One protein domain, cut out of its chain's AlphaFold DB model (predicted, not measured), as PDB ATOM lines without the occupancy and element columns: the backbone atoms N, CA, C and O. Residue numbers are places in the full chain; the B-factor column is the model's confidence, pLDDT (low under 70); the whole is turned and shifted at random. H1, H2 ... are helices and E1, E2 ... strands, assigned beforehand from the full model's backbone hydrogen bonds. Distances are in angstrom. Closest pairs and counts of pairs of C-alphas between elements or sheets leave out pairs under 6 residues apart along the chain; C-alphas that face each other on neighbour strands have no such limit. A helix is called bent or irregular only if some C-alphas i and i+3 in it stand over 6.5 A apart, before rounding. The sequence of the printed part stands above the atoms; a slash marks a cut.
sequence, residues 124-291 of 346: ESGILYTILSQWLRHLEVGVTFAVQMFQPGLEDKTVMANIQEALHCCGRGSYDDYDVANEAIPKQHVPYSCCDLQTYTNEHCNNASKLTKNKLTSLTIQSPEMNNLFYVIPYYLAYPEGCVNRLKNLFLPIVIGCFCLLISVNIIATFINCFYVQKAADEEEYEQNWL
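What this domain is: This is residues 124 to 291 of the 346 residues of an uncharacterized protein of Schistosoma mattheei (UniProt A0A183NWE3). Picture a small head in which a short two-strand sheet, E1 and E2, sits between H3 and H4, with a very long helix, H6, running out of the head as a stalk. H1 lies side by side with the first part of H6, pointing back toward the head, while residues 264 to 291 of H6 stick out alone. The printed part has 168 residues, with six named helices and two named strands in the order H1 H2 H3 E1 H4 H5 E2 H6; it is mostly helix, and its sheet is antiparallel. The whole is extended, with a radius of gyration of the C-alphas of 27.0 A and spans of 104 by 29 by 25 A.

Where its parts are: Start at the sheet: find C-alpha 189 at (225.222, 120.736, 141.107), where E1, residues 189 to 191, begins; E2 is residues 232 to 234. Look next at H3, residues 175 to 181, and H4, residues 202 to 217, 22.4 A long. H2 is residues 159 to 167, and H5 residues 224 to 228. H3 and H5 are irregular: C-alphas 176 and 179 are 7.1 A apart, and C-alphas 225 and 228 are 7.3 A apart. H1, residues 124 to 149, starts at C-alpha 124 (233.645, 96.190, 104.592) and is 36.1 A long, with a kink of 26 degrees near residue 138. H6, residues 243 to 291, runs 71.6 A to C-alpha 291 at (249.708, 61.624, 80.372); it is neither bent nor irregular, but only just, with C-alphas 250 and 253 6.5 A apart.

How they stand to each other: In the sheet, E1 and E2 are antiparallel at 140 degrees; look for N 190 and O 233, 2.9 A apart and within hydrogen-bond range. The closest C-alphas of H3 and E1 are those of Tyr 178 and Val 190, 6.6 A apart; for H4 and E2 they are Ser 209 and Ile 233, 4.9 A. With residues 144 to 148 alone, H1 touches H3, closest at the C-alphas of Gln 148 and Ala 181, 5.5 A. H6 touches H1 with residues 243 to 263 alone, closest at the C-alphas of Glu 140 and Val 244, 6.1 A, at a shallow tilt of 21 degrees, opposite ways. H6 touches H2 with residues 243 to 247 alone, closest at the C-alphas of Leu 167 and Arg 246, 6.6 A. H5 touches no helix. Every O i to N i+4 pair is within hydrogen-bond range in H2 and H4, against 20 of 22 in H1, 43 of 45 in H6, 1 of 3 in H3 and 0 of 1 in H5; O i to N i+3 pairs are within range in 2 of 4 in H3 and 0 of 2 in H5.

The domain as a whole: The two C-alphas farthest apart are those of Ile 221 and Leu 291, 104.0 A. Residues 218 to 225 also stand free; without the two free stretches the body spans 58 by 27 by 25 A. The printed part has no cut and no long link. Look for pLDDT under 70 at residues 152 to 157, 216 to 230, 285 to 287 and 289 to 290.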
ATOM      1  N   GLU A 124     233.214  96.032 103.196       89.31
ATOM      2  CA  GLU A 124     233.645  96.190 104.592       89.31
ATOM      3  C   GLU A 124     233.801  97.671 104.958       89.31
ATOM      4  O   GLU A 124     233.305  98.127 105.989       89.31
ATOM      5  N   SER A 125     234.411  98.461 104.070       89.69
ATOM      6  CA  SER A 125     234.565  99.907 104.260       89.69
ATOM      7  C   SER A 125     233.216 100.634 104.272       89.69
ATOM      8  O   SER A 125     233.004 101.532 105.087       89.69
ATOM      9  N   GLY A 126     232.286 100.249 103.393       92.38
ATOM     10  CA  GLY A 126     230.937 100.815 103.339       92.38
ATOM     11  C   GLY A 126     230.108 100.483 104.583       92.38
ATOM     12  O   GLY A 126     229.430 101.359 105.130       92.38
ATOM     13  N   ILE A 127     230.206  99.245 105.075       91.62
ATOM     14  CA  ILE A 127     229.570  98.802 106.321       91.62
ATOM     15  C   ILE A 127     230.155  99.575 107.503       91.62
ATOM     16  O   ILE A 127     229.394 100.165 108.271       91.62
ATOM     17  N   LEU A 128     231.486  99.655 107.614       91.88
ATOM     18  CA  LEU A 128     232.164 100.424 108.657       91.88
ATOM     19  C   LEU A 128     231.719 101.890 108.649       91.88
ATOM     20  O   LEU A 128     231.340 102.425 109.687       91.88
ATOM     21  N   TYR A 129     231.710 102.536 107.480       91.62
ATOM     22  CA  TYR A 129     231.270 103.924 107.348       91.62
ATOM     23  C   TYR A 129     229.813 104.113 107.793       91.62
ATOM     24  O   TYR A 129     229.490 105.060 108.518       91.62
ATOM     25  N   THR A 130     228.928 103.199 107.398       92.31
ATOM     26  CA  THR A 130     227.508 103.251 107.767       92.31
ATOM     27  C   THR A 130     227.328 103.072 109.274       92.31
ATOM     28  O   THR A 130     226.655 103.880 109.909       92.31
ATOM     29  N   ILE A 131     228.001 102.086 109.872       90.31
ATOM     30  CA  ILE A 131     227.959 101.840 111.317       90.31
ATOM     31  C   ILE A 131     228.498 103.046 112.085       90.31
ATOM     32  O   ILE A 131     227.836 103.520 113.004       90.31
ATOM     33  N   LEU A 132     229.661 103.584 111.705       90.38
ATOM     34  CA  LEU A 132     230.263 104.732 112.387       90.38
ATOM     35  C   LEU A 132     229.384 105.979 112.290       90.38
ATOM     36  O   LEU A 132     229.154 106.651 113.294       90.38
ATOM     37  N   SER A 133     228.873 106.290 111.098       88.50
ATOM     38  CA  SER A 133     228.027 107.470 110.896       88.50
ATOM     39  C   SER A 133     226.701 107.367 111.656       88.50
ATOM     40  O   SER A 133     226.268 108.343 112.274       88.50
ATOM     41  N   GLN A 134     226.085 106.183 111.669       90.94
ATOM     42  CA  GLN A 134     224.864 105.927 112.418       90.94
ATOM     43  C   GLN A 134     225.119 105.977 113.929       90.94
ATOM     44  O   GLN A 134     224.408 106.673 114.657       90.94
ATOM     45  N   TRP A 135     226.172 105.315 114.405       88.94
ATOM     46  CA  TRP A 135     226.540 105.289 115.816       88.94
ATOM     47  C   TRP A 135     226.857 106.685 116.354       88.94
ATOM     48  O   TRP A 135     226.301 107.073 117.376       88.94
ATOM     49  N   LEU A 136     227.659 107.488 115.644       87.88
ATOM     50  CA  LEU A 136     228.005 108.847 116.077       87.88
ATOM     51  C   LEU A 136     226.771 109.743 116.246       87.88
ATOM     52  O   LEU A 136     226.728 110.532 117.190       87.88
ATOM     53  N   ARG A 137     225.771 109.612 115.364       86.81
ATOM     54  CA  ARG A 137     224.516 110.373 115.452       86.81
ATOM     55  C   ARG A 137     223.631 109.901 116.602       86.81
ATOM     56  O   ARG A 137     223.142 110.724 117.370       86.81
ATOM     57  N   HIS A 138     223.422 108.592 116.736       90.12
ATOM     58  CA  HIS A 138     222.536 108.057 117.774       90.12
ATOM     59  C   HIS A 138     223.135 108.129 119.175       90.12
ATOM     60  O   HIS A 138     222.389 108.268 120.137       90.12
ATOM     61  N   LEU A 139     224.458 108.071 119.299       90.44
ATOM     62  CA  LEU A 139     225.143 108.150 120.582       90.44
ATOM     63  C   LEU A 139     224.911 109.491 121.269       90.44
ATOM     64  O   LEU A 139     224.603 109.526 122.455       90.44
ATOM     65  N   GLU A 140     225.026 110.596 120.534       89.56
ATOM     66  CA  GLU A 140     224.825 111.927 121.107       89.56
ATOM     67  C   GLU A 140     223.387 112.113 121.602       89.56
ATOM     68  O   GLU A 140     223.169 112.564 122.728       89.56
ATOM     69  N   VAL A 141     222.406 111.689 120.803       90.62
ATOM     70  CA  VAL A 141     220.985 111.733 121.178       90.62
ATOM     71  C   VAL A 141     220.695 110.799 122.356       90.62
ATOM     72  O   VAL A 141     220.031 111.201 123.308       90.62
ATOM     73  N   GLY A 142     221.231 109.577 122.330       89.62
ATOM     74  CA  GLY A 142     221.032 108.578 123.379       89.62
ATOM     75  C   GLY A 142     221.594 109.019 124.731       89.62
ATOM     76  O   GLY A 142     220.901 108.910 125.738       89.62
ATOM     77  N   VAL A 143     222.808 109.582 124.755       90.06
ATOM     78  CA  VAL A 143     223.403 110.132 125.986       90.06
ATOM     79  C   VAL A 143     222.590 111.319 126.498       90.06
ATOM     80  O   VAL A 143     222.322 111.397 127.692       90.06
ATOM     81  N   THR A 144     222.148 112.216 125.611       88.81
ATOM     82  CA  THR A 144     221.313 113.367 126.000       88.81
ATOM     83  C   THR A 144     220.026 112.913 126.686       88.81
ATOM     84  O   THR A 144     219.684 113.402 127.759       88.81
ATOM     85  N   PHE A 145     219.347 111.928 126.099       89.00
ATOM     86  CA  PHE A 145     218.118 111.368 126.648       89.00
ATOM     87  C   PHE A 145     218.349 110.648 127.984       89.00
ATOM     88  O   PHE A 145     217.562 110.798 128.918       89.00
ATOM     89  N   ALA A 146     219.457 109.912 128.110       87.88
ATOM     90  CA  ALA A 146     219.831 109.255 129.359       87.88
ATOM     91  C   ALA A 146     220.095 110.266 130.488       87.88
ATOM     92  O   ALA A 146     219.641 110.053 131.610       87.88
ATOM     93  N   VAL A 147     220.771 111.383 130.190       87.88
ATOM     94  CA  VAL A 147     221.002 112.476 131.150       87.88
ATOM     95  C   VAL A 147     219.686 113.143 131.557       87.88
ATOM     96  O   VAL A 147     219.477 113.368 132.747       87.88
ATOM     97  N   GLN A 148     218.790 113.406 130.600       87.19
ATOM     98  CA  GLN A 148     217.473 114.016 130.832       87.19
ATOM     99  C   GLN A 148     216.572 113.167 131.732       87.19
ATOM    100  O   GLN A 148     215.911 113.684 132.627       87.19
ATOM    101  N   MET A 149     216.533 111.854 131.499       81.81
ATOM    102  CA  MET A 149     215.665 110.943 132.253       81.81
ATOM    103  C   MET A 149     216.232 110.520 133.608       81.81
ATOM    104  O   MET A 149     215.523 109.902 134.411       81.81
ATOM    105  N   PHE A 150     217.507 110.811 133.861       82.88
ATOM    106  CA  PHE A 150     218.170 110.398 135.083       82.88
ATOM    107  C   PHE A 150     217.591 111.127 136.298       82.88
ATOM    108  O   PHE A 150     217.541 112.350 136.345       82.88
ATOM    109  N   GLN A 151     217.182 110.372 137.314       75.81
ATOM    110  CA  GLN A 151     216.752 110.926 138.595       75.81
ATOM    111  C   GLN A 151     217.660 110.362 139.688       75.81
ATOM    112  O   GLN A 151     217.656 109.145 139.899       75.81
ATOM    113  N   PRO A 152     218.461 111.205 140.363       68.69
ATOM    114  CA  PRO A 152     219.380 110.735 141.387       68.69
ATOM    115  C   PRO A 152     218.614 110.141 142.578       68.69
ATOM    116  O   PRO A 152     217.651 110.729 143.066       68.69
ATOM    117  N   GLY A 153     219.069 108.978 143.051       62.91
ATOM    118  CA  GLY A 153     218.560 108.334 144.267       62.91
ATOM    119  C   GLY A 153     217.333 107.435 144.104       62.91
ATOM    120  O   GLY A 153     216.802 106.961 145.106       62.91
ATOM    121  N   LEU A 154     216.909 107.160 142.866       67.06
ATOM    122  CA  LEU A 154     215.959 106.089 142.571       67.06
ATOM    123  C   LEU A 154     216.731 104.834 142.132       67.06
ATOM    124  O   LEU A 154     217.415 104.861 141.108       67.06
ATOM    125  N   GLU A 155     216.633 103.749 142.907       63.12
ATOM    126  CA  GLU A 155     217.400 102.504 142.689       63.12
ATOM    127  C   GLU A 155     217.166 101.891 141.293       63.12
ATOM    128  O   GLU A 155     218.093 101.354 140.686       63.12
ATOM    129  N   ASP A 156     215.974 102.083 140.722       62.66
ATOM    130  CA  ASP A 156     215.605 101.564 139.397       62.66
ATOM    131  C   ASP A 156     216.174 102.376 138.215       62.66
ATOM    132  O   ASP A 156     216.051 101.972 137.058       62.66
ATOM    133  N   LYS A 157     216.804 103.534 138.464       64.94
ATOM    134  CA  LYS A 157     217.311 104.450 137.419       64.94
ATOM    135  C   LYS A 157     218.828 104.645 137.487       64.94
ATOM    136  O   LYS A 157     219.337 105.743 137.286       64.94
ATOM    137  N   THR A 158     219.573 103.567 137.725       71.81
ATOM    138  CA  THR A 158     221.039 103.580 137.919       71.81
ATOM    139  C   THR A 158     221.866 103.465 136.637       71.81
ATOM    140  O   THR A 158     223.083 103.622 136.682       71.81
ATOM    141  N   VAL A 159     221.240 103.252 135.473       77.94
ATOM    142  CA  VAL A 159     221.963 103.038 134.202       77.94
ATOM    143  C   VAL A 159     222.925 104.186 133.890       77.94
ATOM    144  O   VAL A 159     224.089 103.940 133.584       77.94
ATOM    145  N   MET A 160     222.476 105.438 134.016       83.88
ATOM    146  CA  MET A 160     223.342 106.591 133.750       83.88
ATOM    147  C   MET A 160     224.460 106.729 134.794       83.88
ATOM    148  O   MET A 160     225.580 107.079 134.433       83.88
ATOM    149  N   ALA A 161     224.189 106.403 136.062       85.38
ATOM    150  CA  ALA A 161     225.200 106.432 137.118       85.38
ATOM    151  C   ALA A 161     226.338 105.441 136.829       85.38
ATOM    152  O   ALA A 161     227.505 105.820 136.879       85.38
ATOM    153  N   ASN A 162     225.995 104.218 136.413       87.38
ATOM    154  CA  ASN A 162     226.976 103.201 136.035       87.38
ATOM    155  C   ASN A 162     227.810 103.631 134.820       87.38
ATOM    156  O   ASN A 162     229.007 103.366 134.768       87.38
ATOM    157  N   ILE A 163     227.193 104.304 133.841       88.38
ATOM    158  CA  ILE A 163     227.902 104.831 132.665       88.38
ATOM    159  C   ILE A 163     228.921 105.896 133.085       88.38
ATOM    160  O   ILE A 163     230.063 105.855 132.636       88.38
ATOM    161  N   GLN A 164     228.522 106.832 133.947       90.31
ATOM    162  CA  GLN A 164     229.390 107.910 134.430       90.31
ATOM    163  C   GLN A 164     230.563 107.379 135.254       90.31
ATOM    164  O   GLN A 164     231.696 107.817 135.057       90.31
ATOM    165  N   GLU A 165     230.303 106.392 136.113       88.69
ATOM    166  CA  GLU A 165     231.326 105.748 136.935       88.69
ATOM    167  C   GLU A 165     232.301 104.920 136.087       88.69
ATOM    168  O   GLU A 165     233.512 105.046 136.249       88.69
ATOM    169  N   ALA A 166     231.798 104.130 135.132       89.88
ATOM    170  CA  ALA A 166     232.632 103.279 134.285       89.88
ATOM    171  C   ALA A 166     233.474 104.068 133.268       89.88
ATOM    172  O   ALA A 166     234.571 103.642 132.912       89.88
ATOM    173  N   LEU A 167     232.957 105.195 132.762       91.62
ATOM    174  CA  LEU A 167     233.622 105.997 131.728       91.62
ATOM    175  C   LEU A 167     234.358 107.223 132.275       91.62
ATOM    176  O   LEU A 167     234.990 107.930 131.484       91.62
ATOM    177  N   HIS A 168     234.278 107.483 133.584       93.38
ATOM    178  CA  HIS A 168     234.856 108.664 134.231       93.38
ATOM    179  C   HIS A 168     234.483 109.954 133.487       93.38
ATOM    180  O   HIS A 168     235.339 110.687 132.975       93.38
ATOM    181  N   CYS A 169     233.178 110.173 133.343       93.31
ATOM    182  CA  CYS A 169     232.612 111.272 132.572       93.31
ATOM    183  C   CYS A 169     231.437 111.917 133.301       93.31
ATOM    184  O   CYS A 169     230.785 111.283 134.132       93.31
ATOM    185  N   CYS A 170     231.135 113.170 132.963       92.50
ATOM    186  CA  CYS A 170     229.953 113.849 133.476       92.50
ATOM    187  C   CYS A 170     229.220 114.625 132.385       92.50
ATOM    188  O   CYS A 170     229.834 115.256 131.526       92.50
ATOM    189  N   GLY A 171     227.889 114.576 132.436       90.56
ATOM    190  CA  GLY A 171     227.025 115.253 131.474       90.56
ATOM    191  C   GLY A 171     227.150 114.699 130.057       90.56
ATOM    192  O   GLY A 171     227.683 113.607 129.818       90.56
ATOM    193  N   ARG A 172     226.621 115.449 129.095       90.75
ATOM    194  CA  ARG A 172     226.664 115.058 127.683       90.75
ATOM    195  C   ARG A 172     228.006 115.471 127.078       90.75
ATOM    196  O   ARG A 172     228.738 114.617 126.571       90.75
ATOM    197  N   GLY A 173     228.329 116.759 127.144       89.25
ATOM    198  CA  GLY A 173     229.575 117.363 126.667       89.25
ATOM    199  C   GLY A 173     230.535 117.791 127.782       89.25
ATOM    200  O   GLY A 173     231.740 117.779 127.553       89.25
ATOM    201  N   SER A 174     230.020 118.127 128.967       91.56
ATOM    202  CA  SER A 174     230.781 118.519 130.164       91.56
ATOM    203  C   SER A 174     229.849 118.487 131.383       91.56
ATOM    204  O   SER A 174     228.634 118.429 131.221       91.56
ATOM    205  N   TYR A 175     230.369 118.615 132.603       89.00
ATOM    206  CA  TYR A 175     229.531 118.870 133.780       89.00
ATOM    207  C   TYR A 175     228.691 120.157 133.658       89.00
ATOM    208  O   TYR A 175     227.635 120.252 134.280       89.00
ATOM    209  N   ASP A 176     229.131 121.131 132.853       86.94
ATOM    210  CA  ASP A 176     228.451 122.423 132.670       86.94
ATOM    211  C   ASP A 176     227.120 122.321 131.918       86.94
ATOM    212  O   ASP A 176     226.314 123.241 131.988       86.94
ATOM    213  N   ASP A 177     226.882 121.238 131.171       85.81
ATOM    214  CA  ASP A 177     225.633 121.068 130.422       85.81
ATOM    215  C   ASP A 177     224.561 120.282 131.184       85.81
ATOM    216  O   ASP A 177     223.459 120.079 130.670       85.81
ATOM    217  N   TYR A 178     224.858 119.870 132.420       84.56
ATOM    218  CA  TYR A 178     223.986 119.003 133.203       84.56
ATOM    219  C   TYR A 178     222.722 119.710 133.692       84.56
ATOM    220  O   TYR A 178     221.640 119.130 133.636       84.56
ATOM    221  N   ASP A 179     222.841 120.955 134.156       78.44
ATOM    222  CA  ASP A 179     221.709 121.732 134.675       78.44
ATOM    223  C   ASP A 179     220.746 122.168 133.560       78.44
ATOM    224  O   ASP A 179     219.544 122.287 133.784       78.44
ATOM    225  N   VAL A 180     221.259 122.350 132.342       80.56
ATOM    226  CA  VAL A 180     220.454 122.570 131.133       80.56
ATOM    227  C   VAL A 180     219.804 121.271 130.662       80.56
ATOM    228  O   VAL A 180     218.676 121.281 130.173       80.56
ATOM    229  N   ALA A 181     220.510 120.147 130.782       77.69
ATOM    230  CA  ALA A 181     220.020 118.859 130.318       77.69
ATOM    231  C   ALA A 181     219.027 118.203 131.285       77.69
ATOM    232  O   ALA A 181     218.261 117.355 130.847       77.69
ATOM    233  N   ASN A 182     219.022 118.540 132.574       79.94
ATOM    234  CA  ASN A 182     218.173 117.871 133.553       79.94
ATOM    235  C   ASN A 182     217.617 118.847 134.597       79.94
ATOM    236  O   ASN A 182     218.299 119.232 135.546       79.94
ATOM    237  N   GLU A 183     216.331 119.174 134.456       76.00
ATOM    238  CA  GLU A 183     215.612 120.105 135.335       76.00
ATOM    239  C   GLU A 183     215.442 119.591 136.777       76.00
ATOM    240  O   GLU A 183     215.137 120.374 137.678       76.00
ATOM    241  N   ALA A 184     215.643 118.291 137.028       75.88
ATOM    242  CA  ALA A 184     215.536 117.719 138.368       75.88
ATOM    243  C   ALA A 184     216.749 118.044 139.257       75.88
ATOM    244  O   ALA A 184     216.677 117.861 140.474       75.88
ATOM    245  N   ILE A 185     217.864 118.508 138.677       78.00
ATOM    246  CA  ILE A 185     219.089 118.818 139.418       78.00
ATOM    247  C   ILE A 185     219.231 120.338 139.604       78.00
ATOM    248  O   ILE A 185     219.091 121.099 138.646       78.00
ATOM    249  N   PRO A 186     219.527 120.821 140.828       78.81
ATOM    250  CA  PRO A 186     219.746 122.243 141.070       78.81
ATOM    251  C   PRO A 186     220.928 122.797 140.270       78.81
ATOM    252  O   PRO A 186     221.942 122.124 140.084       78.81
ATOM    253  N   LYS A 187     220.858 124.083 139.909       82.00
ATOM    254  CA  LYS A 187     221.982 124.799 139.279       82.00
ATOM    255  C   LYS A 187     223.266 124.649 140.098       82.00
ATOM    256  O   LYS A 187     223.216 124.667 141.330       82.00
ATOM    257  N   GLN A 188     224.409 124.562 139.412       86.00
ATOM    258  CA  GLN A 188     225.744 124.379 140.010       86.00
ATOM    259  C   GLN A 188     225.938 123.051 140.770       86.00
ATOM    260  O   GLN A 188     226.868 122.915 141.570       86.00
ATOM    261  N   HIS A 189     225.081 122.065 140.531       87.94
ATOM    262  CA  HIS A 189     225.222 120.736 141.107       87.94
ATOM    263  C   HIS A 189     225.121 119.682 140.013       87.94
ATOM    264  O   HIS A 189     224.500 119.890 138.975       87.94
ATOM    265  N   VAL A 190     225.750 118.545 140.267       90.31
ATOM    266  CA  VAL A 190     225.737 117.365 139.405       90.31
ATOM    267  C   VAL A 190     225.464 116.137 140.273       90.31
ATOM    268  O   VAL A 190     225.621 116.206 141.498       90.31
ATOM    269  N   PRO A 191     225.036 115.002 139.706       89.56
ATOM    270  CA  PRO A 191     224.817 113.816 140.517       89.56
ATOM    271  C   PRO A 191     226.132 113.265 141.065       89.56
ATOM    272  O   PRO A 191     227.197 113.451 140.483       89.56
ATOM    273  N   TYR A 192     226.057 112.548 142.184       89.06
ATOM    274  CA  TYR A 192     227.239 111.974 142.831       89.06
ATOM    275  C   TYR A 192     228.083 111.074 141.918       89.06
ATOM    276  O   TYR A 192     229.303 111.050 142.041       89.06
ATOM    277  N   SER A 193     227.452 110.355 140.986       89.25
ATOM    278  CA  SER A 193     228.124 109.501 139.998       89.25
ATOM    279  C   SER A 193     229.098 110.259 139.091       89.25
ATOM    280  O   SER A 193     229.997 109.653 138.521       89.25
ATOM    281  N   CYS A 194     228.962 111.582 138.993       91.88
ATOM    282  CA  CYS A 194     229.916 112.437 138.301       91.88
ATOM    283  C   CYS A 194     231.176 112.765 139.116       91.88
ATOM    284  O   CYS A 194     232.037 113.462 138.576       91.88
ATOM    285  N   CYS A 195     231.288 112.355 140.388       93.00
ATOM    286  CA  CYS A 195     232.428 112.752 141.214       93.00
ATOM    287  C   CYS A 195     233.739 112.221 140.642       93.00
ATOM    288  O   CYS A 195     233.867 111.023 140.369       93.00
ATOM    289  N   ASP A 196     234.727 113.104 140.525       94.19
ATOM    290  CA  ASP A 196     236.060 112.741 140.082       94.19
ATOM    291  C   ASP A 196     236.814 111.985 141.182       94.19
ATOM    292  O   ASP A 196     237.472 112.572 142.041       94.19
ATOM    293  N   LEU A 197     236.723 110.656 141.129       91.44
ATOM    294  CA  LEU A 197     237.405 109.746 142.049       91.44
ATOM    295  C   LEU A 197     238.895 109.557 141.718       91.44
ATOM    296  O   LEU A 197     239.601 108.885 142.469       91.44
ATOM    297  N   GLN A 198     239.381 110.117 140.605       90.19
ATOM    298  CA  GLN A 198     240.812 110.136 140.289       90.19
ATOM    299  C   GLN A 198     241.511 111.270 141.041       90.19
ATOM    300  O   GLN A 198     242.645 111.104 141.492       90.19
ATOM    301  N   THR A 199     240.819 112.398 141.208       91.44
ATOM    302  CA  THR A 199     241.332 113.577 141.919       91.44
ATOM    303  C   THR A 199     240.936 113.594 143.399       91.44
ATOM    304  O   THR A 199     241.742 113.975 144.251       91.44
ATOM    305  N   TYR A 200     239.710 113.179 143.735       91.69
ATOM    306  CA  TYR A 200     239.146 113.264 145.085       91.69
ATOM    307  C   TYR A 200     238.841 111.884 145.676       91.69
ATOM    308  O   TYR A 200     238.551 110.924 144.971       91.69
ATOM    309  N   THR A 201     238.862 111.771 147.007       92.56
ATOM    310  CA  THR A 201     238.478 110.521 147.678       92.56
ATOM    311  C   THR A 201     236.959 110.372 147.743       92.56
ATOM    312  O   THR A 201     236.215 111.352 147.820       92.56
ATOM    313  N   ASN A 202     236.490 109.125 147.809       89.69
ATOM    314  CA  ASN A 202     235.069 108.805 147.978       89.69
ATOM    315  C   ASN A 202     234.481 109.488 149.238       89.69
ATOM    316  O   ASN A 202     233.375 110.021 149.221       89.69
ATOM    317  N   GLU A 203     235.255 109.584 150.325       90.94
ATOM    318  CA  GLU A 203     234.859 110.330 151.528       90.94
ATOM    319  C   GLU A 203     234.652 111.829 151.270       90.94
ATOM    320  O   GLU A 203     233.714 112.422 151.807       90.94
ATOM    321  N   HIS A 204     235.491 112.442 150.433       91.44
ATOM    322  CA  HIS A 204     235.382 113.856 150.087       91.44
ATOM    323  C   HIS A 204     234.077 114.140 149.333       91.44
ATOM    324  O   HIS A 204     233.302 115.009 149.740       91.44
ATOM    325  N   CYS A 205     233.786 113.339 148.305       90.62
ATOM    326  CA  CYS A 205     232.528 113.398 147.561       90.62
ATOM    327  C   CYS A 205     231.319 113.182 148.486       90.62
ATOM    328  O   CYS A 205     230.333 113.920 148.424       90.62
ATOM    329  N   ASN A 206     231.398 112.198 149.388       90.00
ATOM    330  CA  ASN A 206     230.325 111.875 150.333       90.00
ATOM    331  C   ASN A 206     230.035 113.017 151.304       90.00
ATOM    332  O   ASN A 206     228.876 113.341 151.571       90.00
ATOM    333  N   ASN A 207     231.081 113.644 151.837       90.75
ATOM    334  CA  ASN A 207     230.939 114.774 152.746       90.75
ATOM    335  C   ASN A 207     230.372 116.001 152.023       90.75
ATOM    336  O   ASN A 207     229.486 116.664 152.564       90.75
ATOM    337  N   ALA A 208     230.808 116.259 150.785       88.56
ATOM    338  CA  ALA A 208     230.257 117.322 149.947       88.56
ATOM    339  C   ALA A 208     228.767 117.096 149.633       88.56
ATOM    340  O   ALA A 208     227.965 118.028 149.729       88.56
ATOM    341  N   SER A 209     228.376 115.851 149.345       87.19
ATOM    342  CA  SER A 209     226.977 115.460 149.128       87.19
ATOM    343  C   SER A 209     226.119 115.678 150.380       87.19
ATOM    344  O   SER A 209     225.093 116.362 150.331       87.19
ATOM    345  N   LYS A 210     226.580 115.216 151.553       85.69
ATOM    346  CA  LYS A 210     225.892 115.437 152.842       85.69
ATOM    347  C   LYS A 210     225.738 116.921 153.180       85.69
ATOM    348  O   LYS A 210     224.671 117.341 153.626       85.69
ATOM    349  N   LEU A 211     226.786 117.718 152.964       83.62
ATOM    350  CA  LEU A 211     226.755 119.162 153.202       83.62
ATOM    351  C   LEU A 211     225.729 119.853 152.296       83.62
ATOM    352  O   LEU A 211     224.953 120.688 152.764       83.62
ATOM    353  N   THR A 212     225.700 119.469 151.021       79.00
ATOM    354  CA  THR A 212     224.753 119.990 150.029       79.00
ATOM    355  C   THR A 212     223.320 119.638 150.407       79.00
ATOM    356  O   THR A 212     222.469 120.527 150.443       79.00
ATOM    357  N   LYS A 213     223.065 118.381 150.792       77.81
ATOM    358  CA  LYS A 213     221.762 117.931 151.293       77.81
ATOM    359  C   LYS A 213     221.298 118.784 152.472       77.81
ATOM    360  O   LYS A 213     220.221 119.362 152.408       77.81
ATOM    361  N   ASN A 214     222.129 118.946 153.501       73.69
ATOM    362  CA  ASN A 214     221.776 119.736 154.687       73.69
ATOM    363  C   ASN A 214     221.467 121.204 154.347       73.69
ATOM    364  O   ASN A 214     220.522 121.776 154.891       73.69
ATOM    365  N   LYS A 215     222.232 121.804 153.425       75.06
ATOM    366  CA  LYS A 215     222.025 123.182 152.962       75.06
ATOM    367  C   LYS A 215     220.715 123.335 152.186       75.06
ATOM    368  O   LYS A 215     220.011 124.321 152.371       75.06
ATOM    369  N   LEU A 216     220.375 122.367 151.337       69.94
ATOM    370  CA  LEU A 216     219.161 122.405 150.523       69.94
ATOM    371  C   LEU A 216     217.906 122.078 151.347       69.94
ATOM    372  O   LEU A 216     216.874 122.717 151.181       69.94
ATOM    373  N   THR A 217     218.004 121.153 152.308       65.81
ATOM    374  CA  THR A 217     216.918 120.845 153.253       65.81
ATOM    375  C   THR A 217     216.604 122.022 154.179       65.81
ATOM    376  O   THR A 217     215.450 122.195 154.556       65.81
ATOM    377  N   SER A 218     217.580 122.877 154.517       60.03
ATOM    378  CA  SER A 218     217.303 124.089 155.305       60.03
ATOM    379  C   SER A 218     216.584 125.188 154.508       60.03
ATOM    380  O   SER A 218     216.087 126.135 155.113       60.03
ATOM    381  N   LEU A 219     216.573 125.104 153.172       59.47
ATOM    382  CA  LEU A 219     215.984 126.100 152.270       59.47
ATOM    383  C   LEU A 219     214.563 125.733 151.813       59.47
ATOM    384  O   LEU A 219     213.818 126.624 151.408       59.47
ATOM    385  N   THR A 220     214.162 124.461 151.907       53.69
ATOM    386  CA  THR A 220     212.875 123.979 151.386       53.69
ATOM    387  C   THR A 220     211.975 123.479 152.518       53.69
ATOM    388  O   THR A 220     212.294 122.508 153.201       53.69
ATOM    389  N   ILE A 221     210.826 124.136 152.716       51.34
ATOM    390  CA  ILE A 221     209.774 123.693 153.645       51.34
ATOM    391  C   ILE A 221     209.240 122.336 153.151       51.34
ATOM    392  O   ILE A 221     208.789 122.219 152.017       51.34
ATOM    393  N   GLN A 222     209.375 121.323 154.012       51.84
ATOM    394  CA  GLN A 222     209.007 119.904 153.884       51.84
ATOM    395  C   GLN A 222     208.098 119.490 152.705       51.84
ATOM    396  O   GLN A 222     206.913 119.809 152.678       51.84
ATOM    397  N   SER A 223     208.615 118.586 151.863       44.47
ATOM    398  CA  SER A 223     207.832 117.470 151.311       44.47
ATOM    399  C   SER A 223     208.564 116.150 151.627       44.47
ATOM    400  O   SER A 223     209.776 116.079 151.394       44.47
ATOM    401  N   PRO A 224     207.901 115.112 152.183       46.31
ATOM    402  CA  PRO A 224     208.559 113.894 152.683       46.31
ATOM    403  C   PRO A 224     209.190 113.017 151.590       46.31
ATOM    404  O   PRO A 224     209.986 112.133 151.899       46.31
ATOM    405  N   GLU A 225     208.861 113.269 150.322       45.78
ATOM    406  CA  GLU A 225     209.290 112.473 149.163       45.78
ATOM    407  C   GLU A 225     210.697 112.843 148.649       45.78
ATOM    408  O   GLU A 225     211.313 112.101 147.890       45.78
ATOM    409  N   MET A 226     211.261 113.969 149.102       48.78
ATOM    410  CA  MET A 226     212.541 114.505 148.613       48.78
ATOM    411  C   MET A 226     213.798 113.932 149.290       48.78
ATOM    412  O   MET A 226     214.921 114.261 148.905       48.78
ATOM    413  N   ASN A 227     213.662 113.090 150.314       48.81
ATOM    414  CA  ASN A 227     214.802 112.708 151.158       48.81
ATOM    415  C   ASN A 227     215.815 111.771 150.477       48.81
ATOM    416  O   ASN A 227     216.980 111.745 150.896       48.81
ATOM    417  N   ASN A 228     215.397 111.073 149.417       50.28
ATOM    418  CA  ASN A 228     216.257 110.227 148.584       50.28
ATOM    419  C   ASN A 228     216.753 110.949 147.318       50.28
ATOM    420  O   ASN A 228     217.680 110.469 146.684       50.28
ATOM    421  N   LEU A 229     216.219 112.131 146.990       54.28
ATOM    422  CA  LEU A 229     216.424 112.808 145.700       54.28
ATOM    423  C   LEU A 229     217.715 113.646 145.601       54.28
ATOM    424  O   LEU A 229     218.014 114.211 144.554       54.28
ATOM    425  N   PHE A 230     218.486 113.765 146.685       62.09
ATOM    426  CA  PHE A 230     219.602 114.719 146.773       62.09
ATOM    427  C   PHE A 230     220.956 114.061 146.981       62.09
ATOM    428  O   PHE A 230     221.767 114.519 147.784       62.09
ATOM    429  N   TYR A 231     221.219 112.988 146.244       80.38
ATOM    430  CA  TYR A 231     222.579 112.478 146.123       80.38
ATOM    431  C   TYR A 231     223.330 113.241 145.021       80.38
ATOM    432  O   TYR A 231     223.601 112.729 143.933       80.38
ATOM    433  N   VAL A 232     223.595 114.520 145.302       85.94
ATOM    434  CA  VAL A 232     224.203 115.497 144.387       85.94
ATOM    435  C   VAL A 232     225.430 116.140 145.027       85.94
ATOM    436  O   VAL A 232     225.510 116.273 146.245       85.94
ATOM    437  N   ILE A 233     226.384 116.553 144.203       90.44
ATOM    438  CA  ILE A 233     227.637 117.206 144.596       90.44
ATOM    439  C   ILE A 233     227.792 118.526 143.829       90.44
ATOM    440  O   ILE A 233     227.174 118.700 142.775       90.44
ATOM    441  N   PRO A 234     228.599 119.477 144.318       90.56
ATOM    442  CA  PRO A 234     228.896 120.688 143.560       90.56
ATOM    443  C   PRO A 234     229.734 120.387 142.303       90.56
ATOM    444  O   PRO A 234     230.607 119.521 142.323       90.56
ATOM    445  N   TYR A 235     229.497 121.140 141.222       90.19
ATOM    446  CA  TYR A 235     230.079 120.877 139.892       90.19
ATOM    447  C   TYR A 235     231.617 120.854 139.846       90.19
ATOM    448  O   TYR A 235     232.192 120.141 139.035       90.19
ATOM    449  N   TYR A 236     232.306 121.595 140.721       91.00
ATOM    450  CA  TYR A 236     233.776 121.666 140.722       91.00
ATOM    451  C   TYR A 236     234.465 120.363 141.170       91.00
ATOM    452  O   TYR A 236     235.680 120.236 141.040       91.00
ATOM    453  N   LEU A 237     233.706 119.410 141.724       92.50
ATOM    454  CA  LEU A 237     234.182 118.067 142.073       92.50
ATOM    455  C   LEU A 237     233.941 117.044 140.953       92.50
ATOM    456  O   LEU A 237     234.227 115.863 141.139       92.50
ATOM    457  N   ALA A 238     233.358 117.460 139.829       93.69
ATOM    458  CA  ALA A 238     232.936 116.573 138.756       93.69
ATOM    459  C   ALA A 238     234.042 116.308 137.728       93.69
ATOM    460  O   ALA A 238     234.944 117.126 137.546       93.69
ATOM    461  N   TYR A 239     233.918 115.209 136.978       94.00
ATOM    462  CA  TYR A 239     234.756 114.988 135.797       94.00
ATOM    463  C   TYR A 239     234.560 116.107 134.759       94.00
ATOM    464  O   TYR A 239     233.418 116.350 134.357       94.00
ATOM    465  N   PRO A 240     235.641 116.728 134.247       91.00
ATOM    466  CA  PRO A 240     235.556 117.813 133.263       91.00
ATOM    467  C   PRO A 240     235.123 117.355 131.867       91.00
ATOM    468  O   PRO A 240     234.718 118.164 131.039       91.00
ATOM    469  N   GLU A 241     235.226 116.060 131.588       92.94
ATOM    470  CA  GLU A 241     235.015 115.495 130.260       92.94
ATOM    471  C   GLU A 241     233.607 114.916 130.109       92.94
ATOM    472  O   GLU A 241     233.130 114.145 130.946       92.94
ATOM    473  N   GLY A 242     232.962 115.246 128.989       92.62
ATOM    474  CA  GLY A 242     231.638 114.745 128.636       92.62
ATOM    475  C   GLY A 242     231.610 113.264 128.280       92.62
ATOM    476  O   GLY A 242     232.535 112.723 127.659       92.62
ATOM    477  N   CYS A 243     230.488 112.609 128.582       92.25
ATOM    478  CA  CYS A 243     230.309 111.194 128.271       92.25
ATOM    479  C   CYS A 243     230.309 110.909 126.766       92.25
ATOM    480  O   CYS A 243     230.831 109.881 126.344       92.25
ATOM    481  N   VAL A 244     229.822 111.835 125.929       92.25
ATOM    482  CA  VAL A 244     229.862 111.675 124.465       92.25
ATOM    483  C   VAL A 244     231.303 111.591 123.954       92.25
ATOM    484  O   VAL A 244     231.607 110.744 123.113       92.25
ATOM    485  N   ASN A 245     232.200 112.443 124.461       91.81
ATOM    486  CA  ASN A 245     233.600 112.470 124.034       91.81
ATOM    487  C   ASN A 245     234.345 111.209 124.490       91.81
ATOM    488  O   ASN A 245     235.022 110.559 123.692       91.81
ATOM    489  N   ARG A 246     234.169 110.812 125.757       92.06
ATOM    490  CA  ARG A 246     234.761 109.582 126.303       92.06
ATOM    491  C   ARG A 246     234.304 108.341 125.547       92.06
ATOM    492  O   ARG A 246     235.134 107.524 125.158       92.06
ATOM    493  N   LEU A 247     233.007 108.238 125.269       91.62
ATOM    494  CA  LEU A 247     232.442 107.097 124.562       91.62
ATOM    495  C   LEU A 247     232.960 107.026 123.116       91.62
ATOM    496  O   LEU A 247     233.362 105.953 122.673       91.62
ATOM    497  N   LYS A 248     233.061 108.168 122.416       91.44
ATOM    498  CA  LYS A 248     233.707 108.274 121.093       91.44
ATOM    499  C   LYS A 248     235.155 107.789 121.126       91.44
ATOM    500  O   LYS A 248     235.511 106.917 120.341       91.44
ATOM    501  N   ASN A 249     235.960 108.297 122.052       90.88
ATOM    502  CA  ASN A 249     237.383 107.963 122.126       90.88
ATOM    503  C   ASN A 249     237.650 106.513 122.551       90.88
ATOM    504  O   ASN A 249     238.682 105.963 122.182       90.88
ATOM    505  N   LEU A 250     236.728 105.881 123.283       90.25
ATOM    506  CA  LEU A 250     236.850 104.480 123.680       90.25
ATOM    507  C   LEU A 250     236.406 103.518 122.568       90.25
ATOM    508  O   LEU A 250     237.134 102.593 122.223       90.25
ATOM    509  N   PHE A 251     235.220 103.724 121.990       88.94
ATOM    510  CA  PHE A 251     234.630 102.764 121.048       88.94
ATOM    511  C   PHE A 251     235.160 102.901 119.623       88.94
ATOM    512  O   PHE A 251     235.316 101.890 118.941       88.94
ATOM    513  N   LEU A 252     235.459 104.120 119.164       89.94
ATOM    514  CA  LEU A 252     235.962 104.352 117.810       89.94
ATOM    515  C   LEU A 252     237.225 103.527 117.488       89.94
ATOM    516  O   LEU A 252     237.208 102.823 116.475       89.94
ATOM    517  N   PRO A 253     238.293 103.530 118.315       91.25
ATOM    518  CA  PRO A 253     239.479 102.725 118.028       91.25
ATOM    519  C   PRO A 253     239.211 101.219 118.116       91.25
ATOM    520  O   PRO A 253     239.804 100.464 117.351       91.25
ATOM    521  N   ILE A 254     238.305 100.773 118.995       91.38
ATOM    522  CA  ILE A 254     237.936  99.355 119.114       91.38
ATOM    523  C   ILE A 254     237.250  98.882 117.831       91.38
ATOM    524  O   ILE A 254     237.647  97.871 117.259       91.38
ATOM    525  N   VAL A 255     236.252  99.629 117.347       90.50
ATOM    526  CA  VAL A 255     235.525  99.286 116.118       90.50
ATOM    527  C   VAL A 255     236.477  99.287 114.925       90.50
ATOM    528  O   VAL A 255     236.543  98.295 114.205       90.50
ATOM    529  N   ILE A 256     237.267 100.349 114.746       90.44
ATOM    530  CA  ILE A 256     238.253 100.420 113.655       90.44
ATOM    531  C   ILE A 256     239.245  99.253 113.750       90.44
ATOM    532  O   ILE A 256     239.494  98.586 112.749       90.44
ATOM    533  N   GLY A 257     239.750  98.953 114.949       92.50
ATOM    534  CA  GLY A 257     240.653  97.830 115.191       92.50
ATOM    535  C   GLY A 257     240.052  96.485 114.783       92.50
ATOM    536  O   GLY A 257     240.697  95.725 114.063       92.50
ATOM    537  N   CYS A 258     238.800  96.210 115.160       91.75
ATOM    538  CA  CYS A 258     238.091  94.993 114.758       91.75
ATOM    539  C   CYS A 258     237.971  94.866 113.232       91.75
ATOM    540  O   CYS A 258     238.264  93.805 112.685       91.75
ATOM    541  N   PHE A 259     237.608  95.943 112.529       90.50
ATOM    542  CA  PHE A 259     237.526  95.930 111.064       90.50
ATOM    543  C   PHE A 259     238.899  95.754 110.403       90.50
ATOM    544  O   PHE A 259     239.033  94.981 109.455       90.50
ATOM    545  N   CYS A 260     239.948  96.395 110.926       90.38
ATOM    546  CA  CYS A 260     241.317  96.180 110.454       90.38
ATOM    547  C   CYS A 260     241.763  94.721 110.627       90.38
ATOM    548  O   CYS A 260     242.414  94.171 109.735       90.38
ATOM    549  N   LEU A 261     241.397  94.074 111.738       92.56
ATOM    550  CA  LEU A 261     241.669  92.654 111.959       92.56
ATOM    551  C   LEU A 261     240.904  91.767 110.971       92.56
ATOM    552  O   LEU A 261     241.512  90.875 110.383       92.56
ATOM    553  N   LEU A 262     239.619  92.036 110.729       89.56
ATOM    554  CA  LEU A 262     238.817  91.302 109.742       89.56
ATOM    555  C   LEU A 262     239.427  91.389 108.338       89.56
ATOM    556  O   LEU A 262     239.638  90.365 107.688       89.56
ATOM    557  N   ILE A 263     239.795  92.594 107.892       87.56
ATOM    558  CA  ILE A 263     240.465  92.802 106.600       87.56
ATOM    559  C   ILE A 263     241.799  92.044 106.552       87.56
ATOM    560  O   ILE A 263     242.096  91.387 105.558       87.56
ATOM    561  N   SER A 264     242.581  92.078 107.633       90.12
ATOM    562  CA  SER A 264     243.868  91.372 107.704       90.12
ATOM    563  C   SER A 264     243.698  89.855 107.577       90.12
ATOM    564  O   SER A 264     244.428  89.219 106.819       90.12
ATOM    565  N   VAL A 265     242.711  89.274 108.266       91.25
ATOM    566  CA  VAL A 265     242.390  87.841 108.165       91.25
ATOM    567  C   VAL A 265     241.956  87.478 106.746       91.25
ATOM    568  O   VAL A 265     242.428  86.476 106.215       91.25
ATOM    569  N   ASN A 266     241.132  88.309 106.102       87.06
ATOM    570  CA  ASN A 266     240.712  88.093 104.717       87.06
ATOM    571  C   ASN A 266     241.898  88.122 103.741       87.06
ATOM    572  O   ASN A 266     242.017  87.241 102.894       87.06
ATOM    573  N   ILE A 267     242.822  89.075 103.897       86.56
ATOM    574  CA  ILE A 267     244.043  89.141 103.077       86.56
ATOM    575  C   ILE A 267     244.898  87.883 103.271       86.56
ATOM    576  O   ILE A 267     245.367  87.305 102.290       86.56
ATOM    577  N   ILE A 268     245.084  87.431 104.516       89.75
ATOM    578  CA  ILE A 268     245.849  86.213 104.819       89.75
ATOM    579  C   ILE A 268     245.170  84.981 104.209       89.75
ATOM    580  O   ILE A 268     245.845  84.157 103.593       89.75
ATOM    581  N   ALA A 269     243.847  84.860 104.335       87.06
ATOM    582  CA  ALA A 269     243.087  83.755 103.759       87.06
ATOM    583  C   ALA A 269     243.228  83.714 102.232       87.06
ATOM    584  O   ALA A 269     243.497  82.654 101.670       87.06
ATOM    585  N   THR A 270     243.133  84.864 101.558       83.12
ATOM    586  CA  THR A 270     243.354  84.920 100.111       83.12
ATOM    587  C   THR A 270     244.793  84.600  99.744       83.12
ATOM    588  O   THR A 270     245.014  83.862  98.792       83.12
ATOM    589  N   PHE A 271     245.778  85.070 100.510       85.31
ATOM    590  CA  PHE A 271     247.174  84.711 100.276       85.31
ATOM    591  C   PHE A 271     247.377  83.191 100.354       85.31
ATOM    592  O   PHE A 271     247.945  82.602  99.438       85.31
ATOM    593  N   ILE A 272     246.845  82.536 101.391       87.25
ATOM    594  CA  ILE A 272     246.895  81.073 101.536       87.25
ATOM    595  C   ILE A 272     246.189  80.382 100.363       87.25
ATOM    596  O   ILE A 272     246.752  79.449  99.790       87.25
ATOM    597  N   ASN A 273     245.003  80.853  99.966       83.44
ATOM    598  CA  ASN A 273     244.276  80.306  98.820       83.44
ATOM    599  C   ASN A 273     245.074  80.446  97.520       83.44
ATOM    600  O   ASN A 273     245.172  79.480  96.770       83.44
ATOM    601  N   CYS A 274     245.724  81.589  97.278       78.38
ATOM    602  CA  CYS A 274     246.585  81.767  96.112       78.38
ATOM    603  C   CYS A 274     247.761  80.778  96.117       78.38
ATOM    604  O   CYS A 274     248.059  80.190  95.080       78.38
ATOM    605  N   PHE A 275     248.409  80.554  97.268       82.31
ATOM    606  CA  PHE A 275     249.468  79.542  97.395       82.31
ATOM    607  C   PHE A 275     248.949  78.123  97.153       82.31
ATOM    608  O   PHE A 275     249.621  77.322  96.504       82.31
ATOM    609  N   TYR A 276     247.757  77.809  97.663       81.69
ATOM    610  CA  TYR A 276     247.135  76.504  97.488       81.69
ATOM    611  C   TYR A 276     246.778  76.239  96.021       81.69
ATOM    612  O   TYR A 276     247.142  75.195  95.486       81.69
ATOM    613  N   VAL A 277     246.134  77.200  95.353       77.06
ATOM    614  CA  VAL A 277     245.773  77.109  93.930       77.06
ATOM    615  C   VAL A 277     247.019  77.005  93.056       77.06
ATOM    616  O   VAL A 277     247.037  76.206  92.126       77.06
ATOM    617  N   GLN A 278     248.083  77.750  93.370       75.88
ATOM    618  CA  GLN A 278     249.360  77.628  92.664       75.88
ATOM    619  C   GLN A 278     249.912  76.205  92.754       75.88
ATOM    620  O   GLN A 278     250.268  75.612  91.743       75.88
ATOM    621  N   LYS A 279     249.949  75.651  93.969       79.00
ATOM    622  CA  LYS A 279     250.459  74.302  94.190       79.00
ATOM    623  C   LYS A 279     249.601  73.249  93.478       79.00
ATOM    624  O   LYS A 279     250.150  72.315  92.906       79.00
ATOM    625  N   ALA A 280     248.279  73.408  93.497       76.62
ATOM    626  CA  ALA A 280     247.367  72.518  92.786       76.62
ATOM    627  C   ALA A 280     247.568  72.590  91.261       76.62
ATOM    628  O   ALA A 280     247.601  71.555  90.603       76.62
ATOM    629  N   ALA A 281     247.772  73.790  90.709       71.12
ATOM    630  CA  ALA A 281     248.056  73.970  89.286       71.12
ATOM    631  C   ALA A 281     249.375  73.297  88.863       71.12
ATOM    632  O   ALA A 281     249.427  72.678  87.802       71.12
ATOM    633  N   ASP A 282     250.414  73.360  89.703       71.38
ATOM    634  CA  ASP A 282     251.692  72.683  89.443       71.38
ATOM    635  C   ASP A 282     251.539  71.144  89.434       71.38
ATOM    636  O   ASP A 282     252.170  70.458  88.624       71.38
ATOM    637  N   GLU A 283     250.695  70.587  90.315       74.06
ATOM    638  CA  GLU A 283     250.394  69.146  90.363       74.06
ATOM    639  C   GLU A 283     249.581  68.685  89.134       74.06
ATOM    640  O   GLU A 283     249.908  67.655  88.540       74.06
ATOM    641  N   GLU A 284     248.583  69.462  88.695       73.25
ATOM    642  CA  GLU A 284     247.803  69.167  87.482       73.25
ATOM    643  C   GLU A 284     248.640  69.278  86.197       73.25
ATOM    644  O   GLU A 284     248.525  68.431  85.310       73.25
ATOM    645  N   GLU A 285     249.520  70.282  86.086       67.62
ATOM    646  CA  GLU A 285     250.419  70.419  84.931       67.62
ATOM    647  C   GLU A 285     251.397  69.235  84.834       67.62
ATOM    648  O   GLU A 285     251.710  68.771  83.734       67.62
ATOM    649  N   TYR A 286     251.849  68.704  85.974       61.09
ATOM    650  CA  TYR A 286     252.703  67.518  86.018       61.09
ATOM    651  C   TYR A 286     251.971  66.250  85.551       61.09
ATOM    652  O   TYR A 286     252.497  65.518  84.709       61.09
ATOM    653  N   GLU A 287     250.756  66.007  86.050       68.50
ATOM    654  CA  GLU A 287     249.895  64.888  85.629       68.50
ATOM    655  C   GLU A 287     249.568  64.955  84.131       68.50
ATOM    656  O   GLU A 287     249.743  63.973  83.407       68.50
ATOM    657  N   GLN A 288     249.179  66.133  83.631       70.75
ATOM    658  CA  GLN A 288     248.840  66.328  82.221       70.75
ATOM    659  C   GLN A 288     250.055  66.101  81.308       70.75
ATOM    660  O   GLN A 288     249.946  65.394  80.303       70.75
ATOM    661  N   ASN A 289     251.226  66.642  81.668       63.56
ATOM    662  CA  ASN A 289     252.471  66.404  80.929       63.56
ATOM    663  C   ASN A 289     252.874  64.922  80.946       63.56
ATOM    664  O   ASN A 289     253.370  64.402  79.943       63.56
ATOM    665  N   TRP A 290     252.658  64.222  82.064       67.38
ATOM    666  CA  TRP A 290     252.925  62.790  82.167       67.38
ATOM    667  C   TRP A 290     252.000  61.970  81.252       67.38
ATOM    668  O   TRP A 290     252.480  61.095  80.521       67.38
ATOM    669  N   LEU A 291     250.700  62.289  81.225       72.50
ATOM    670  CA  LEU A 291     249.708  61.624  80.372       72.50
ATOM    671  C   LEU A 291     249.996  61.828  78.875       72.50
ATOM    672  O   LEU A 291     249.959  60.867  78.100       72.50
TER     673      LEU A 291